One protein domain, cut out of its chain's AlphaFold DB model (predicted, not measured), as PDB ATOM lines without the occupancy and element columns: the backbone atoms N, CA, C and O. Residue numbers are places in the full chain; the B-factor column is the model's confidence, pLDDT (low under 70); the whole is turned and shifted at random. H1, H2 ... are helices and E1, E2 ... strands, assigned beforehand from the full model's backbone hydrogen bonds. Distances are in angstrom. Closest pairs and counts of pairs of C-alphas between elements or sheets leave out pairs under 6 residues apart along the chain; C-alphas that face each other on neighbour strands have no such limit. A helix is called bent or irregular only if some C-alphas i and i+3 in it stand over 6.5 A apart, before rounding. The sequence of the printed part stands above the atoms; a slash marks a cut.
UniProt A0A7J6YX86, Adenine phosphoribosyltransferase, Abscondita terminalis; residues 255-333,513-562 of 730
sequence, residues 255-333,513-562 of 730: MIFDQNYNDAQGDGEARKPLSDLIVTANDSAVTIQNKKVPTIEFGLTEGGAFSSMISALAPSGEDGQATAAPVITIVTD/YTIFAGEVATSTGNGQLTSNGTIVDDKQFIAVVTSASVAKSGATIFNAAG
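This is residues 255 to 333 and 513 to 562 of the 730 residues of the protein "Adenine phosphoribosyltransferase" of Abscondita terminalis (UniProt A0A7J6YX86). A strongly twisted, curled sheet of seven strands wraps round helix H2, while the short helix H1 packs on the same face of the sheet, well away from H2. Two long strands, E2 and E3, form a bent hairpin at one edge. The printed part has 129 residues with two named helices and seven named strands, in the order E1 E2 E3 H1 E4 E5 E6 E7 H2, and its class is mixed, helices and strands. The mixed sheet runs E1, E4, E5, E6, E7, E3, E2, with E5 and E6 parallel and the other neighbours antiparallel. The whole is compact, with a radius of gyration of the C-alphas of 14.2 A and spans of 40 by 32 by 26 A.

E1, residues 255 to 258, begins at C-alpha 255 (208.715, 138.442, 77.305). E2, residues 278 to 288, is 24.4 A long and bends by 70 degrees at residue 283. E3, residues 291 to 300, is 25.9 A long and bends by 55 degrees at residue 294. H1, residues 305 to 312, is followed by E4, residues 327 to 332, 17.0 A long. E5, residues 514 to 523, is 24.0 A long and bends by 67 degrees at residue 518. E6 is residues 533 to 536 and E7 residues 540 to 544. H2, residues 548 to 561, is 19.8 A long and ends at C-alpha 561 (204.588, 143.772, 85.000).

Edge strand E1 is antiparallel to E4, with N 257 and O 329 2.8 A apart. E4 is antiparallel to E5, with N 330 and O 516 2.8 A apart. The pairing of E5 is staggered: residues 514 to 519 pair with E4, and residues 520 to 523 with E6, where N 535 and O 521 are 2.8 A apart. E6 and E7 form a hairpin, with N 542 and O 534 2.8 A apart. E7 is antiparallel to E3, with N 298 and O 541 2.8 A apart. E3 and edge strand E2 form a hairpin, with N 297 and O 282 2.8 A apart. These N and O pairs are within hydrogen-bond range. The sheet curls round H2; the closest C-alphas of E2 and H2, those of Ala 281 and Ala 555, are 4.9 A apart. H1 is on the sheet at a height of 7.6 A, over none of its strands; its closest C-alphas to E6 are those of Ser 307 and Ile 535, 7.2 A apart. H1 and H2 are on one face of the sheet, an arrangement of two layers, helices over one face of a sheet, yet they are apart. In H1 and H2 every O i to N i+4 pair is within hydrogen-bond range.

The two C-alphas farthest apart, those of Glu 269 and Asn 290, are 46.2 A from each other. Residues 334 to 512 are not printed, and C-alphas 333 and 513 are 6.3 A apart across the cut. The links E1 to E2 and H1 to E4 are long. Mean pLDDT of the printed part is 86.9; residues 268 to 269 and 525 to 528 are under 70.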
ATOM      1  N   MET A 255     208.083 138.855  78.552       88.69
ATOM      2  CA  MET A 255     208.715 138.442  77.305       88.69
ATOM      3  C   MET A 255     207.744 137.683  76.432       88.69
ATOM      4  O   MET A 255     206.944 136.875  76.908       88.69
ATOM      5  N   ILE A 256     207.875 137.930  75.138       91.88
ATOM      6  CA  ILE A 256     207.239 137.148  74.096       91.88
ATOM      7  C   ILE A 256     208.367 136.437  73.364       91.88
ATOM      8  O   ILE A 256     209.278 137.083  72.860       91.88
ATOM      9  N   PHE A 257     208.314 135.117  73.326       92.06
ATOM     10  CA  PHE A 257     209.282 134.286  72.631       92.06
ATOM     11  C   PHE A 257     208.689 133.700  71.359       92.06
ATOM     12  O   PHE A 257     207.502 133.368  71.329       92.06
ATOM     13  N   ASP A 258     209.527 133.523  70.342       92.00
ATOM     14  CA  ASP A 258     209.212 132.689  69.185       92.00
ATOM     15  C   ASP A 258     209.296 131.184  69.525       92.00
ATOM     16  O   ASP A 258     209.649 130.777  70.636       92.00
ATOM     17  N   GLN A 259     208.998 130.331  68.543       89.69
ATOM     18  CA  GLN A 259     209.073 128.868  68.664       89.69
ATOM     19  C   GLN A 259     210.467 128.313  69.028       89.69
ATOM     20  O   GLN A 259     210.581 127.156  69.426       89.69
ATOM     21  N   ASN A 260     211.521 129.115  68.871       88.56
ATOM     22  CA  ASN A 260     212.913 128.767  69.155       88.56
ATOM     23  C   ASN A 260     213.442 129.463  70.425       88.56
ATOM     24  O   ASN A 260     214.651 129.423  70.681       88.56
ATOM     25  N   TYR A 261     212.558 130.095  71.204       89.50
ATOM     26  CA  TYR A 261     212.870 130.861  72.411       89.50
ATOM     27  C   TYR A 261     213.745 132.102  72.187       89.50
ATOM     28  O   TYR A 261     214.434 132.545  73.106       89.50
ATOM     29  N   ASN A 262     213.733 132.680  70.983       88.31
ATOM     30  CA  ASN A 262     214.302 134.009  70.750       88.31
ATOM     31  C   ASN A 262     213.274 135.087  71.135       88.31
ATOM     32  O   ASN A 262     212.071 134.854  71.008       88.31
ATOM     33  N   ASP A 263     213.734 136.259  71.590       88.75
ATOM     34  CA  ASP A 263     212.851 137.399  71.884       88.75
ATOM     35  C   ASP A 263     212.117 137.834  70.607       88.75
ATOM     36  O   ASP A 263     212.725 138.324  69.662       88.75
ATOM     37  N   ALA A 264     210.799 137.651  70.577       90.38
ATOM     38  CA  ALA A 264     209.952 138.015  69.449       90.38
ATOM     39  C   ALA A 264     209.795 139.535  69.289       90.38
ATOM     40  O   ALA A 264     209.377 140.005  68.231       90.38
ATOM     41  N   GLN A 265     210.091 140.314  70.335       88.50
ATOM     42  CA  GLN A 265     209.918 141.765  70.332       88.50
ATOM     43  C   GLN A 265     211.096 142.512  69.698       88.50
ATOM     44  O   GLN A 265     210.982 143.721  69.477       88.50
ATOM     45  N   GLY A 266     212.219 141.848  69.421       80.56
ATOM     46  CA  GLY A 266     213.419 142.511  68.923       80.56
ATOM     47  C   GLY A 266     214.312 141.634  68.057       80.56
ATOM     48  O   GLY A 266     214.165 140.420  68.001       80.56
ATOM     49  N   ASP A 267     215.258 142.277  67.380       70.12
ATOM     50  CA  ASP A 267     216.246 141.642  66.495       70.12
ATOM     51  C   ASP A 267     217.676 141.665  67.070       70.12
ATOM     52  O   ASP A 267     218.629 141.246  66.417       70.12
ATOM     53  N   GLY A 268     217.824 142.133  68.313       63.62
ATOM     54  CA  GLY A 268     219.100 142.267  69.017       63.62
ATOM     55  C   GLY A 268     219.677 143.684  69.008       63.62
ATOM     56  O   GLY A 268     220.402 144.020  69.944       63.62
ATOM     57  N   GLU A 269     219.311 144.532  68.041       64.69
ATOM     58  CA  GLU A 269     219.721 145.948  67.989       64.69
ATOM     59  C   GLU A 269     218.570 146.904  68.314       64.69
ATOM     60  O   GLU A 269     218.789 147.987  68.860       64.69
ATOM     61  N   ALA A 270     217.334 146.497  68.025       76.38
ATOM     62  CA  ALA A 270     216.131 147.214  68.400       76.38
ATOM     63  C   ALA A 270     215.108 146.264  69.027       76.38
ATOM     64  O   ALA A 270     214.916 145.132  68.586       76.38
ATOM     65  N   ARG A 271     214.404 146.755  70.050       84.94
ATOM     66  CA  ARG A 271     213.281 146.063  70.685       84.94
ATOM     67  C   ARG A 271     212.061 146.972  70.690       84.94
ATOM     68  O   ARG A 271     212.170 148.156  71.020       84.94
ATOM     69  N   LYS A 272     210.908 146.426  70.306       87.69
ATOM     70  CA  LYS A 272     209.619 147.111  70.416       87.69
ATOM     71  C   LYS A 272     209.125 147.026  71.864       87.69
ATOM     72  O   LYS A 272     209.059 145.913  72.403       87.69
ATOM     73  N   PRO A 273     208.772 148.158  72.495       87.44
ATOM     74  CA  PRO A 273     208.257 148.145  73.854       87.44
ATOM     75  C   PRO A 273     206.917 147.407  73.889       87.44
ATOM     76  O   PRO A 273     206.154 147.425  72.921       87.44
ATOM     77  N   LEU A 274     206.615 146.754  75.012       88.50
ATOM     78  CA  LEU A 274     205.377 145.988  75.151       88.50
ATOM     79  C   LEU A 274     204.136 146.857  74.913       88.50
ATOM     80  O   LEU A 274     203.191 146.395  74.285       88.50
ATOM     81  N   SER A 275     204.166 148.116  75.352       87.75
ATOM     82  CA  SER A 275     203.087 149.094  75.157       87.75
ATOM     83  C   SER A 275     202.795 149.436  73.686       87.75
ATOM     84  O   SER A 275     201.671 149.827  73.372       87.75
ATOM     85  N   ASP A 276     203.739 149.216  72.765       89.94
ATOM     86  CA  ASP A 276     203.505 149.357  71.317       89.94
ATOM     87  C   ASP A 276     202.800 148.131  70.714       89.94
ATOM     88  O   ASP A 276     202.344 148.167  69.570       89.94
ATOM     89  N   LEU A 277     202.726 147.029  71.461       92.19
ATOM     90  CA  LEU A 277     202.158 145.760  71.016       92.19
ATOM     91  C   LEU A 277     200.825 145.464  71.711       92.19
ATOM     92  O   LEU A 277     199.845 145.121  71.048       92.19
ATOM     93  N   ILE A 278     200.805 145.576  73.040       92.88
ATOM     94  CA  ILE A 278     199.706 145.180  73.918       92.88
ATOM     95  C   ILE A 278     199.460 146.289  74.947       92.88
ATOM     96  O   ILE A 278     200.362 146.704  75.671       92.88
ATOM     97  N   VAL A 279     198.207 146.728  75.050       89.88
ATOM     98  CA  VAL A 279     197.772 147.829  75.921       89.88
ATOM     99  C   VAL A 279     197.214 147.317  77.251       89.88
ATOM    100  O   VAL A 279     197.455 147.912  78.300       89.88
ATOM    101  N   THR A 280     196.453 146.220  77.222       91.88
ATOM    102  CA  THR A 280     195.761 145.661  78.398       91.88
ATOM    103  C   THR A 280     195.665 144.146  78.311       91.88
ATOM    104  O   THR A 280     195.573 143.619  77.207       91.88
ATOM    105  N   ALA A 281     195.557 143.462  79.446       94.44
ATOM    106  CA  ALA A 281     195.115 142.072  79.535       94.44
ATOM    107  C   ALA A 281     193.867 141.964  80.423       94.44
ATOM    108  O   ALA A 281     193.836 142.545  81.505       94.44
ATOM    109  N   ASN A 282     192.854 141.211  80.000       95.62
ATOM    110  CA  ASN A 282     191.648 140.955  80.789       95.62
ATOM    111  C   ASN A 282     191.363 139.456  80.848       95.62
ATOM    112  O   ASN A 282     191.505 138.760  79.842       95.62
ATOM    113  N   ASP A 283     190.935 138.947  82.002       93.75
ATOM    114  CA  ASP A 283     190.404 137.593  82.070       93.75
ATOM    115  C   ASP A 283     189.014 137.536  81.435       93.75
ATOM    116  O   ASP A 283     188.163 138.402  81.633       93.75
ATOM    117  N   SER A 284     188.790 136.509  80.630       92.94
ATOM    118  CA  SER A 284     187.545 136.311  79.905       92.94
ATOM    119  C   SER A 284     187.283 134.817  79.737       92.94
ATOM    120  O   SER A 284     187.966 133.948  80.290       92.94
ATOM    121  N   ALA A 285     186.228 134.500  79.001       90.31
ATOM    122  CA  ALA A 285     185.977 133.153  78.555       90.31
ATOM    123  C   ALA A 285     185.083 133.146  77.320       90.31
ATOM    124  O   ALA A 285     184.021 133.769  77.286       90.31
ATOM    125  N   VAL A 286     185.466 132.326  76.352       87.81
ATOM    126  CA  VAL A 286     184.763 132.159  75.078       87.81
ATOM    127  C   VAL A 286     184.115 130.784  74.994       87.81
ATOM    128  O   VAL A 286     184.513 129.838  75.673       87.81
ATOM    129  N   THR A 287     183.068 130.658  74.181       84.50
ATOM    130  CA  THR A 287     182.370 129.376  74.009       84.50
ATOM    131  C   THR A 287     182.928 128.632  72.803       84.50
ATOM    132  O   THR A 287     182.748 129.068  71.670       84.50
ATOM    133  N   ILE A 288     183.547 127.475  73.040       79.94
ATOM    134  CA  ILE A 288     184.022 126.552  72.004       79.94
ATOM    135  C   ILE A 288     183.192 125.275  72.093       79.94
ATOM    136  O   ILE A 288     183.155 124.644  73.146       79.94
ATOM    137  N   GLN A 289     182.518 124.880  71.008       80.12
ATOM    138  CA  GLN A 289     181.727 123.636  70.957       80.12
ATOM    139  C   GLN A 289     180.782 123.462  72.173       80.12
ATOM    140  O   GLN A 289     180.734 122.402  72.797       80.12
ATOM    141  N   ASN A 290     180.048 124.520  72.541       81.50
ATOM    142  CA  ASN A 290     179.159 124.584  73.716       81.50
ATOM    143  C   ASN A 290     179.842 124.422  75.091       81.50
ATOM    144  O   ASN A 290     179.159 124.210  76.093       81.50
ATOM    145  N   LYS A 291     181.169 124.551  75.174       84.44
ATOM    146  CA  LYS A 291     181.915 124.618  76.434       84.44
ATOM    147  C   LYS A 291     182.535 125.996  76.601       84.44
ATOM    148  O   LYS A 291     183.150 126.523  75.680       84.44
ATOM    149  N   LYS A 292     182.378 126.573  77.791       88.00
ATOM    150  CA  LYS A 292     183.036 127.823  78.168       88.00
ATOM    151  C   LYS A 292     184.505 127.522  78.472       88.00
ATOM    152  O   LYS A 292     184.790 126.730  79.367       88.00
ATOM    153  N   VAL A 293     185.405 128.117  77.702       90.69
ATOM    154  CA  VAL A 293     186.856 127.942  77.799       90.69
ATOM    155  C   VAL A 293     187.455 129.241  78.337       90.69
ATOM    156  O   VAL A 293     187.126 130.301  77.803       90.69
ATOM    157  N   PRO A 294     188.269 129.195  79.405       93.19
ATOM    158  CA  PRO A 294     188.882 130.390  79.970       93.19
ATOM    159  C   PRO A 294     189.948 130.956  79.028       93.19
ATOM    160  O   PRO A 294     190.714 130.208  78.415       93.19
ATOM    161  N   THR A 295     189.992 132.281  78.926       94.06
ATOM    162  CA  THR A 295     190.898 133.007  78.032       94.06
ATOM    163  C   THR A 295     191.468 134.248  78.704       94.06
ATOM    164  O   THR A 295     190.866 134.798  79.623       94.06
ATOM    165  N   ILE A 296     192.615 134.710  78.213       95.56
ATOM    166  CA  ILE A 296     193.111 136.066  78.451       95.56
ATOM    167  C   ILE A 296     192.920 136.856  77.158       95.56
ATOM    168  O   ILE A 296     193.362 136.429  76.092       95.56
ATOM    169  N   GLU A 297     192.233 137.987  77.244       95.12
ATOM    170  CA  GLU A 297     192.037 138.923  76.139       95.12
ATOM    171  C   GLU A 297     193.046 140.062  76.256       95.12
ATOM    172  O   GLU A 297     192.951 140.917  77.141       95.12
ATOM    173  N   PHE A 298     194.020 140.066  75.353       95.12
ATOM    174  CA  PHE A 298     195.008 141.125  75.221       95.12
ATOM    175  C   PHE A 298     194.505 142.179  74.233       95.12
ATOM    176  O   PHE A 298     194.296 141.887  73.057       95.12
ATOM    177  N   GLY A 299     194.319 143.412  74.698       94.94
ATOM    178  CA  GLY A 299     194.027 144.553  73.832       94.94
ATOM    179  C   GLY A 299     195.287 144.963  73.081       94.94
ATOM    180  O   GLY A 299     196.319 145.179  73.713       94.94
ATOM    181  N   LEU A 300     195.221 145.052  71.755       95.12
ATOM    182  CA  LEU A 300     196.361 145.388  70.901       95.12
ATOM    183  C   LEU A 300     196.398 146.886  70.593       95.12
ATOM    184  O   LEU A 300     195.362 147.554  70.545       95.12
ATOM    185  N   THR A 301     197.598 147.408  70.360       91.88
ATOM    186  CA  THR A 301     197.802 148.804  69.954       91.88
ATOM    187  C   THR A 301     197.334 149.028  68.511       91.88
ATOM    188  O   THR A 301     197.484 148.159  67.647       91.88
ATOM    189  N   GLU A 302     196.767 150.207  68.226       82.12
ATOM    190  CA  GLU A 302     196.341 150.571  66.869       82.12
ATOM    191  C   GLU A 302     197.524 150.543  65.881       82.12
ATOM    192  O   GLU A 302     198.625 150.992  66.190       82.12
ATOM    193  N   GLY A 303     197.291 150.026  64.667       79.94
ATOM    194  CA  GLY A 303     198.304 149.955  63.605       79.94
ATOM    195  C   GLY A 303     198.853 148.556  63.304       79.94
ATOM    196  O   GLY A 303     199.752 148.434  62.476       79.94
ATOM    197  N   GLY A 304     198.323 147.498  63.933       85.88
ATOM    198  CA  GLY A 304     198.621 146.106  63.559       85.88
ATOM    199  C   GLY A 304     200.064 145.671  63.845       85.88
ATOM    200  O   GLY A 304     200.570 144.736  63.219       85.88
ATOM    201  N   ALA A 305     200.753 146.348  64.771       90.44
ATOM    202  CA  ALA A 305     202.153 146.078  65.099       90.44
ATOM    203  C   ALA A 305     202.358 144.656  65.640       90.44
ATOM    204  O   ALA A 305     203.286 143.966  65.210       90.44
ATOM    205  N   PHE A 306     201.464 144.203  66.525       93.19
ATOM    206  CA  PHE A 306     201.461 142.833  67.034       93.19
ATOM    207  C   PHE A 306     201.204 141.821  65.912       93.19
ATOM    208  O   PHE A 306     201.999 140.907  65.727       93.19
ATOM    209  N   SER A 307     200.176 142.024  65.084       91.25
ATOM    210  CA  SER A 307     199.881 141.148  63.939       91.25
ATOM    211  C   SER A 307     201.047 141.046  62.956       91.25
ATOM    212  O   SER A 307     201.351 139.960  62.463       91.25
ATOM    213  N   SER A 308     201.739 142.159  62.710       90.94
ATOM    214  CA  SER A 308     202.932 142.205  61.859       90.94
ATOM    215  C   SER A 308     204.092 141.420  62.470       90.94
ATOM    216  O   SER A 308     204.749 140.660  61.763       90.94
ATOM    217  N   MET A 309     204.321 141.567  63.782       92.06
ATOM    218  CA  MET A 309     205.322 140.793  64.521       92.06
ATOM    219  C   MET A 309     205.019 139.296  64.428       92.06
ATOM    220  O   MET A 309     205.875 138.530  64.011       92.06
ATOM    221  N   ILE A 310     203.784 138.885  64.723       92.38
ATOM    222  CA  ILE A 310     203.361 137.481  64.663       92.38
ATOM    223  C   ILE A 310     203.489 136.905  63.250       92.38
ATOM    224  O   ILE A 310     203.984 135.793  63.085       92.38
ATOM    225  N   SER A 311     203.110 137.665  62.222       88.94
ATOM    226  CA  SER A 311     203.226 137.222  60.828       88.94
ATOM    227  C   SER A 311     204.683 137.010  60.403       88.94
ATOM    228  O   SER A 311     204.965 136.080  59.653       88.94
ATOM    229  N   ALA A 312     205.614 137.827  60.907       89.50
ATOM    230  CA  ALA A 312     207.044 137.687  60.627       89.50
ATOM    231  C   ALA A 312     207.678 136.442  61.277       89.50
ATOM    232  O   ALA A 312     208.737 136.003  60.837       89.50
ATOM    233  N   LEU A 313     207.033 135.861  62.295       90.44
ATOM    234  CA  LEU A 313     207.480 134.633  62.961       90.44
ATOM    235  C   LEU A 313     206.984 133.355  62.271       90.44
ATOM    236  O   LEU A 313     207.374 132.256  62.669       90.44
ATOM    237  N   ALA A 314     206.096 133.470  61.278       86.69
ATOM    238  CA  ALA A 314     205.555 132.311  60.583       86.69
ATOM    239  C   ALA A 314     206.677 131.566  59.829       86.69
ATOM    240  O   ALA A 314     207.411 132.191  59.060       86.69
ATOM    241  N   PRO A 315     206.816 130.238  59.998       82.31
ATOM    242  CA  PRO A 315     207.804 129.465  59.250       82.31
ATOM    243  C   PRO A 315     207.558 129.586  57.743       82.31
ATOM    244  O   PRO A 315     206.447 129.326  57.283       82.31
ATOM    245  N   SER A 316     208.580 129.944  56.965       81.06
ATOM    246  CA  SER A 316     208.484 130.096  55.507       81.06
ATOM    247  C   SER A 316     209.195 128.967  54.759       81.06
ATOM    248  O   SER A 316     210.310 128.589  55.122       81.06
ATOM    249  N   GLY A 317     208.569 128.448  53.702       74.81
ATOM    250  CA  GLY A 317     209.181 127.507  52.760       74.81
ATOM    251  C   GLY A 317     210.213 128.174  51.843       74.81
ATOM    252  O   GLY A 317     210.387 129.391  51.867       74.81
ATOM    253  N   GLU A 318     210.887 127.384  50.998       71.19
ATOM    254  CA  GLU A 318     211.863 127.896  50.012       71.19
ATOM    255  C   GLU A 318     211.249 128.895  49.011       71.19
ATOM    256  O   GLU A 318     211.958 129.710  48.425       71.19
ATOM    257  N   ASP A 319     209.928 128.854  48.836       75.94
ATOM    258  CA  ASP A 319     209.128 129.750  47.999       75.94
ATOM    259  C   ASP A 319     208.642 131.017  48.731       75.94
ATOM    260  O   ASP A 319     207.952 131.850  48.138       75.94
ATOM    261  N   GLY A 320     208.994 131.173  50.011       70.81
ATOM    262  CA  GLY A 320     208.586 132.293  50.858       70.81
ATOM    263  C   GLY A 320     207.142 132.220  51.361       70.81
ATOM    264  O   GLY A 320     206.689 133.166  52.004       70.81
ATOM    265  N   GLN A 321     206.405 131.130  51.099       73.94
ATOM    266  CA  GLN A 321     205.056 130.947  51.643       73.94
ATOM    267  C   GLN A 321     205.096 130.384  53.065       73.94
ATOM    268  O   GLN A 321     205.932 129.540  53.390       73.94
ATOM    269  N   ALA A 322     204.171 130.839  53.914       76.56
ATOM    270  CA  ALA A 322     204.029 130.321  55.271       76.56
ATOM    271  C   ALA A 322     203.607 128.841  55.242       76.56
ATOM    272  O   ALA A 322     202.601 128.488  54.627       76.56
ATOM    273  N   THR A 323     204.368 127.977  55.913       80.69
ATOM    274  CA  THR A 323     204.138 126.521  55.945       80.69
ATOM    275  C   THR A 323     203.375 126.058  57.186       80.69
ATOM    276  O   THR A 323     202.820 124.960  57.182       80.69
ATOM    277  N   ALA A 324     203.314 126.888  58.231       84.31
ATOM    278  CA  ALA A 324     202.591 126.624  59.471       84.31
ATOM    279  C   ALA A 324     202.168 127.933  60.163       84.31
ATOM    280  O   ALA A 324     202.648 129.016  59.816       84.31
ATOM    281  N   ALA A 325     201.275 127.827  61.150       87.81
ATOM    282  CA  ALA A 325     200.935 128.950  62.016       87.81
ATOM    283  C   ALA A 325     202.130 129.312  62.927       87.81
ATOM    284  O   ALA A 325     202.830 128.410  63.394       87.81
ATOM    285  N   PRO A 326     202.378 130.606  63.198       92.25
ATOM    286  CA  PRO A 326     203.414 131.023  64.136       92.25
ATOM    287  C   PRO A 326     203.094 130.533  65.551       92.25
ATOM    288  O   PRO A 326     201.952 130.612  66.004       92.25
ATOM    289  N   VAL A 327     204.110 130.058  66.267       93.12
ATOM    290  CA  VAL A 327     204.009 129.655  67.676       93.12
ATOM    291  C   VAL A 327     204.763 130.669  68.522       93.12
ATOM    292  O   VAL A 327     205.915 130.987  68.221       93.12
ATOM    293  N   ILE A 328     204.118 131.156  69.582       94.62
ATOM    294  CA  ILE A 328     204.749 132.048  70.558       94.62
ATOM    295  C   ILE A 328     204.557 131.540  71.982       94.62
ATOM    296  O   ILE A 328     203.632 130.774  72.268       94.62
ATOM    297  N   THR A 329     205.397 132.035  72.884       93.94
ATOM    298  CA  THR A 329     205.249 131.866  74.333       93.94
ATOM    299  C   THR A 329     205.266 133.236  75.005       93.94
ATOM    300  O   THR A 329     206.160 134.026  74.731       93.94
ATOM    301  N   ILE A 330     204.299 133.529  75.876       92.81
ATOM    302  CA  ILE A 330     204.264 134.755  76.685       92.81
ATOM    303  C   ILE A 330     204.587 134.379  78.123       92.81
ATOM    304  O   ILE A 330     203.855 133.606  78.752       92.81
ATOM    305  N   VAL A 331     205.668 134.955  78.641       90.62
ATOM    306  CA  VAL A 331     206.127 134.728  80.007       90.62
ATOM    307  C   VAL A 331     206.108 136.027  80.787       90.62
ATOM    308  O   VAL A 331     206.572 137.066  80.316       90.62
ATOM    309  N   THR A 332     205.561 135.950  81.992       87.94
ATOM    310  CA  THR A 332     205.510 137.044  82.955       87.94
ATOM    311  C   THR A 332     206.436 136.769  84.127       87.94
ATOM    312  O   THR A 332     206.631 135.621  84.508       87.94
ATOM    313  N   ASP A 333     206.958 137.837  84.721       84.25
ATOM    314  CA  ASP A 333     207.899 137.804  85.838       84.25
ATOM    315  C   ASP A 333     209.152 136.955  85.548       84.25
ATOM    316  O   ASP A 333     209.525 136.050  86.292       84.25
ATOM    317  N   TYR A 513     204.586 131.157  85.559       86.88
ATOM    318  CA  TYR A 513     205.150 132.282  84.818       86.88
ATOM    319  C   TYR A 513     204.701 132.308  83.354       86.88
ATOM    320  O   TYR A 513     204.583 133.380  82.762       86.88
ATOM    321  N   THR A 514     204.419 131.146  82.760       89.88
ATOM    322  CA  THR A 514     203.999 131.047  81.357       89.88
ATOM    323  C   THR A 514     202.485 131.189  81.260       89.88
ATOM    324  O   THR A 514     201.741 130.255  81.551       89.88
ATOM    325  N   ILE A 515     202.016 132.359  80.827       90.62
ATOM    326  CA  ILE A 515     200.575 132.643  80.726       90.62
ATOM    327  C   ILE A 515     199.982 132.228  79.373       90.62
ATOM    328  O   ILE A 515     198.770 132.061  79.263       90.62
ATOM    329  N   PHE A 516     200.821 132.039  78.349       92.88
ATOM    330  CA  PHE A 516     200.416 131.517  77.044       92.88
ATOM    331  C   PHE A 516     201.576 130.790  76.357       92.88
ATOM    332  O   PHE A 516     202.698 131.287  76.360       92.88
ATOM    333  N   ALA A 517     201.294 129.653  75.720       92.25
ATOM    334  CA  ALA A 517     202.208 128.964  74.812       92.25
ATOM    335  C   ALA A 517     201.391 128.243  73.730       92.25
ATOM    336  O   ALA A 517     200.586 127.361  74.045       92.25
ATOM    337  N   GLY A 518     201.559 128.611  72.460       93.00
ATOM    338  CA  GLY A 518     200.846 127.933  71.377       93.00
ATOM    339  C   GLY A 518     200.762 128.692  70.060       93.00
ATOM    340  O   GLY A 518     201.317 129.778  69.896       93.00
ATOM    341  N   GLU A 519     200.051 128.076  69.117       94.06
ATOM    342  CA  GLU A 519     199.822 128.594  67.767       94.06
ATOM    343  C   GLU A 519     198.928 129.834  67.767       94.06
ATOM    344  O   GLU A 519     197.851 129.848  68.378       94.06
ATOM    345  N   VAL A 520     199.344 130.841  67.001       93.31
ATOM    346  CA  VAL A 520     198.607 132.081  66.792       93.31
ATOM    347  C   VAL A 520     198.041 132.140  65.379       93.31
ATOM    348  O   VAL A 520     198.775 132.028  64.401       93.31
ATOM    349  N   ALA A 521     196.733 132.347  65.267       90.06
ATOM    350  CA  ALA A 521     196.038 132.541  63.999       90.06
ATOM    351  C   ALA A 521     195.423 133.943  63.917       90.06
ATOM    352  O   ALA A 521     195.205 134.603  64.934       90.06
ATOM    353  N   THR A 522     195.106 134.384  62.703       87.44
ATOM    354  CA  THR A 522     194.364 135.622  62.439       87.44
ATOM    355  C   THR A 522     192.945 135.294  61.975       87.44
ATOM    356  O   THR A 522     192.725 134.355  61.210       87.44
ATOM    357  N   SER A 523     191.960 136.058  62.451       83.88
ATOM    358  CA  SER A 523     190.544 135.885  62.113       83.88
ATOM    359  C   SER A 523     189.875 137.238  61.857       83.88
ATOM    360  O   SER A 523     190.192 138.233  62.510       83.88
ATOM    361  N   THR A 524     188.946 137.269  60.895       71.69
ATOM    362  CA  THR A 524     188.125 138.446  60.560       71.69
ATOM    363  C   THR A 524     186.664 138.158  60.922       71.69
ATOM    364  O   THR A 524     186.091 137.170  60.461       71.69
ATOM    365  N   GLY A 525     186.048 138.991  61.769       64.19
ATOM    366  CA  GLY A 525     184.677 138.782  62.270       64.19
ATOM    367  C   GLY A 525     184.599 138.268  63.717       64.19
ATOM    368  O   GLY A 525     185.546 138.423  64.470       64.19
ATOM    369  N   ASN A 526     183.457 137.685  64.125       57.81
ATOM    370  CA  ASN A 526     182.998 137.475  65.524       57.81
ATOM    371  C   ASN A 526     183.863 136.577  66.464       57.81
ATOM    372  O   ASN A 526     183.311 135.811  67.255       57.81
ATOM    373  N   GLY A 527     185.196 136.640  66.426       58.38
ATOM    374  CA  GLY A 527     186.080 136.043  67.432       58.38
ATOM    375  C   GLY A 527     186.028 134.518  67.506       58.38
ATOM    376  O   GLY A 527     186.252 133.945  68.571       58.38
ATOM    377  N   GLN A 528     185.702 133.842  66.399       67.81
ATOM    378  CA  GLN A 528     185.719 132.384  66.364       67.81
ATOM    379  C   GLN A 528     187.171 131.907  66.516       67.81
ATOM    380  O   GLN A 528     188.008 132.216  65.672       67.81
ATOM    381  N   LEU A 529     187.461 131.184  67.604       75.19
ATOM    382  CA  LEU A 529     188.792 130.637  67.868       75.19
ATOM    383  C   LEU A 529     189.168 129.619  66.793       75.19
ATOM    384  O   LEU A 529     188.487 128.605  66.618       75.19
ATOM    385  N   THR A 530     190.264 129.895  66.096       74.75
ATOM    386  CA  THR A 530     190.816 129.036  65.039       74.75
ATOM    387  C   THR A 530     192.110 128.337  65.463       74.75
ATOM    388  O   THR A 530     192.562 127.441  64.761       74.75
ATOM    389  N   SER A 531     192.685 128.716  66.608       82.00
ATOM    390  CA  SER A 531     193.885 128.121  67.218       82.00
ATOM    391  C   SER A 531     193.934 128.424  68.727       82.00
ATOM    392  O   SER A 531     192.988 128.993  69.279       82.00
ATOM    393  N   ASN A 532     195.028 128.051  69.408       87.25
ATOM    394  CA  ASN A 532     195.223 128.321  70.840       87.25
ATOM    395  C   ASN A 532     195.271 129.825  71.155       87.25
ATOM    396  O   ASN A 532     194.826 130.241  72.222       87.25
ATOM    397  N   GLY A 533     195.808 130.632  70.242       92.69
ATOM    398  CA  GLY A 533     195.799 132.087  70.315       92.69
ATOM    399  C   GLY A 533     195.214 132.697  69.043       92.69
ATOM    400  O   GLY A 533     195.654 132.365  67.955       92.69
ATOM    401  N   THR A 534     194.235 133.593  69.110       92.81
ATOM    402  CA  THR A 534     193.630 134.183  67.900       92.81
ATOM    403  C   THR A 534     193.658 135.703  67.950       92.81
ATOM    404  O   THR A 534     193.157 136.303  68.897       92.81
ATOM    405  N   ILE A 535     194.220 136.328  66.916       92.81
ATOM    406  CA  ILE A 535     194.126 137.767  66.673       92.81
ATOM    407  C   ILE A 535     192.815 138.042  65.938       92.81
ATOM    408  O   ILE A 535     192.563 137.461  64.881       92.81
ATOM    409  N   VAL A 536     191.986 138.923  66.491       90.19
ATOM    410  CA  VAL A 536     190.672 139.275  65.946       90.19
ATOM    411  C   VAL A 536     190.672 140.745  65.542       90.19
ATOM    412  O   VAL A 536     190.927 141.624  66.370       90.19
ATOM    413  N   ASP A 537     190.387 140.989  64.262       87.50
ATOM    414  CA  ASP A 537     190.276 142.319  63.646       87.50
ATOM    415  C   ASP A 537     191.472 143.258  63.934       87.50
ATOM    416  O   ASP A 537     191.292 144.472  64.025       87.50
ATOM    417  N   ASP A 538     192.679 142.704  64.131       87.75
ATOM    418  CA  ASP A 538     193.916 143.410  64.529       87.75
ATOM    419  C   ASP A 538     193.793 144.297  65.784       87.75
ATOM    420  O   ASP A 538     194.622 145.173  66.028       87.75
ATOM    421  N   LYS A 539     192.762 144.066  66.604       90.00
ATOM    422  CA  LYS A 539     192.450 144.863  67.803       90.00
ATOM    423  C   LYS A 539     192.642 144.101  69.100       90.00
ATOM    424  O   LYS A 539     192.868 144.710  70.141       90.00
ATOM    425  N   GLN A 540     192.513 142.782  69.054       92.69
ATOM    426  CA  GLN A 540     192.596 141.941  70.241       92.69
ATOM    427  C   GLN A 540     193.282 140.619  69.921       92.69
ATOM    428  O   GLN A 540     193.084 140.054  68.846       92.69
ATOM    429  N   PHE A 541     194.053 140.114  70.875       94.31
ATOM    430  CA  PHE A 541     194.620 138.775  70.866       94.31
ATOM    431  C   PHE A 541     193.997 137.959  72.004       94.31
ATOM    432  O   PHE A 541     194.117 138.308  73.174       94.31
ATOM    433  N   ILE A 542     193.305 136.877  71.655       94.06
ATOM    434  CA  ILE A 542     192.627 135.984  72.598       94.06
ATOM    435  C   ILE A 542     193.504 134.755  72.812       94.06
ATOM    436  O   ILE A 542     193.674 133.960  71.892       94.06
ATOM    437  N   ALA A 543     194.024 134.582  74.024       94.38
ATOM    438  CA  ALA A 543     194.854 133.452  74.429       94.38
ATOM    439  C   ALA A 543     194.045 132.443  75.253       94.38
ATOM    440  O   ALA A 543     193.500 132.789  76.302       94.38
ATOM    441  N   VAL A 544     193.975 131.187  74.812       92.06
ATOM    442  CA  VAL A 544     193.360 130.093  75.579       92.06
ATOM    443  C   VAL A 544     194.280 129.662  76.718       92.06
ATOM    444  O   VAL A 544     195.469 129.435  76.510       92.06
ATOM    445  N   VAL A 545     193.712 129.501  77.916       90.88
ATOM    446  CA  VAL A 545     194.446 129.068  79.115       90.88
ATOM    447  C   VAL A 545     193.781 127.868  79.790       90.88
ATOM    448  O   VAL A 545     192.671 127.461  79.452       90.88
ATOM    449  N   THR A 546     194.472 127.262  80.756       87.94
ATOM    450  CA  THR A 546     194.060 125.987  81.369       87.94
ATOM    451  C   THR A 546     192.938 126.122  82.399       87.94
ATOM    452  O   THR A 546     192.202 125.164  82.633       87.94
ATOM    453  N   SER A 547     192.781 127.288  83.034       89.88
ATOM    454  CA  SER A 547     191.751 127.524  84.054       89.88
ATOM    455  C   SER A 547     191.388 129.005  84.189       89.88
ATOM    456  O   SER A 547     192.159 129.882  83.808       89.88
ATOM    457  N   ALA A 548     190.227 129.290  84.784       89.31
ATOM    458  CA  ALA A 548     189.814 130.662  85.092       89.31
ATOM    459  C   ALA A 548     190.754 131.346  86.102       89.31
ATOM    460  O   ALA A 548     191.004 132.541  85.991       89.31
ATOM    461  N   SER A 549     191.320 130.593  87.053       88.75
ATOM    462  CA  SER A 549     192.313 131.126  87.994       88.75
ATOM    463  C   SER A 549     193.592 131.554  87.277       88.75
ATOM    464  O   SER A 549     194.125 132.612  87.584       88.75
ATOM    465  N   VAL A 550     194.051 130.775  86.290       88.44
ATOM    466  CA  VAL A 550     195.203 131.145  85.450       88.44
ATOM    467  C   VAL A 550     194.877 132.360  84.585       88.44
ATOM    468  O   VAL A 550     195.717 133.243  84.476       88.44
ATOM    469  N   ALA A 551     193.662 132.454  84.031       91.38
ATOM    470  CA  ALA A 551     193.237 133.635  83.275       91.38
ATOM    471  C   ALA A 551     193.307 134.906  84.133       91.38
ATOM    472  O   ALA A 551     193.958 135.876  83.753       91.38
ATOM    473  N   LYS A 552     192.693 134.862  85.321       91.56
ATOM    474  CA  LYS A 552     192.674 135.982  86.264       91.56
ATOM    475  C   LYS A 552     194.075 136.348  86.740       91.56
ATOM    476  O   LYS A 552     194.477 137.496  86.599       91.56
ATOM    477  N   SER A 553     194.837 135.382  87.254       89.44
ATOM    478  CA  SER A 553     196.195 135.654  87.727       89.44
ATOM    479  C   SER A 553     197.108 136.144  86.611       89.44
ATOM    480  O   SER A 553     197.840 137.107  86.813       89.44
ATOM    481  N   GLY A 554     197.042 135.524  85.433       90.19
ATOM    482  CA  GLY A 554     197.859 135.896  84.285       90.19
ATOM    483  C   GLY A 554     197.564 137.313  83.797       90.19
ATOM    484  O   GLY A 554     198.499 138.081  83.599       90.19
ATOM    485  N   ALA A 555     196.288 137.695  83.677       92.19
ATOM    486  CA  ALA A 555     195.900 139.055  83.301       92.19
ATOM    487  C   ALA A 555     196.369 140.093  84.337       92.19
ATOM    488  O   ALA A 555     196.964 141.109  83.972       92.19
ATOM    489  N   THR A 556     196.164 139.815  85.628       91.44
ATOM    490  CA  THR A 556     196.596 140.685  86.730       91.44
ATOM    491  C   THR A 556     198.117 140.871  86.748       91.44
ATOM    492  O   THR A 556     198.601 142.005  86.737       91.44
ATOM    493  N   ILE A 557     198.885 139.776  86.709       89.00
ATOM    494  CA  ILE A 557     200.356 139.815  86.728       89.00
ATOM    495  C   ILE A 557     200.896 140.508  85.473       89.00
ATOM    496  O   ILE A 557     201.803 141.332  85.581       89.00
ATOM    497  N   PHE A 558     200.328 140.226  84.296       90.75
ATOM    498  CA  PHE A 558     200.725 140.875  83.046       90.75
ATOM    499  C   PHE A 558     200.559 142.397  83.123       90.75
ATOM    500  O   PHE A 558     201.503 143.141  82.849       90.75
ATOM    501  N   ASN A 559     199.381 142.868  83.547       89.38
ATOM    502  CA  ASN A 559     199.108 144.299  83.675       89.38
ATOM    503  C   ASN A 559     200.042 144.969  84.684       89.38
ATOM    504  O   ASN A 559     200.464 146.100  84.452       89.38
ATOM    505  N   ALA A 560     200.382 144.285  85.778       87.62
ATOM    506  CA  ALA A 560     201.306 144.799  86.779       87.62
ATOM    507  C   ALA A 560     202.758 144.873  86.261       87.62
ATOM    508  O   ALA A 560     203.426 145.893  86.445       87.62
ATOM    509  N   ALA A 561     203.236 143.834  85.568       83.62
ATOM    510  CA  ALA A 561     204.588 143.772  85.000       83.62
ATOM    511  C   ALA A 561     204.816 144.792  83.864       83.62
ATOM    512  O   ALA A 561     205.938 145.242  83.637       83.62
ATOM    513  N   GLY A 562     203.754 145.208  83.167       77.94
ATOM    514  CA  GLY A 562     203.819 146.231  82.119       77.94
ATOM    515  C   GLY A 562     204.007 147.672  82.620       77.94
ATOM    516  O   GLY A 562     204.180 148.572  81.801       77.94
TER     517      GLY A 562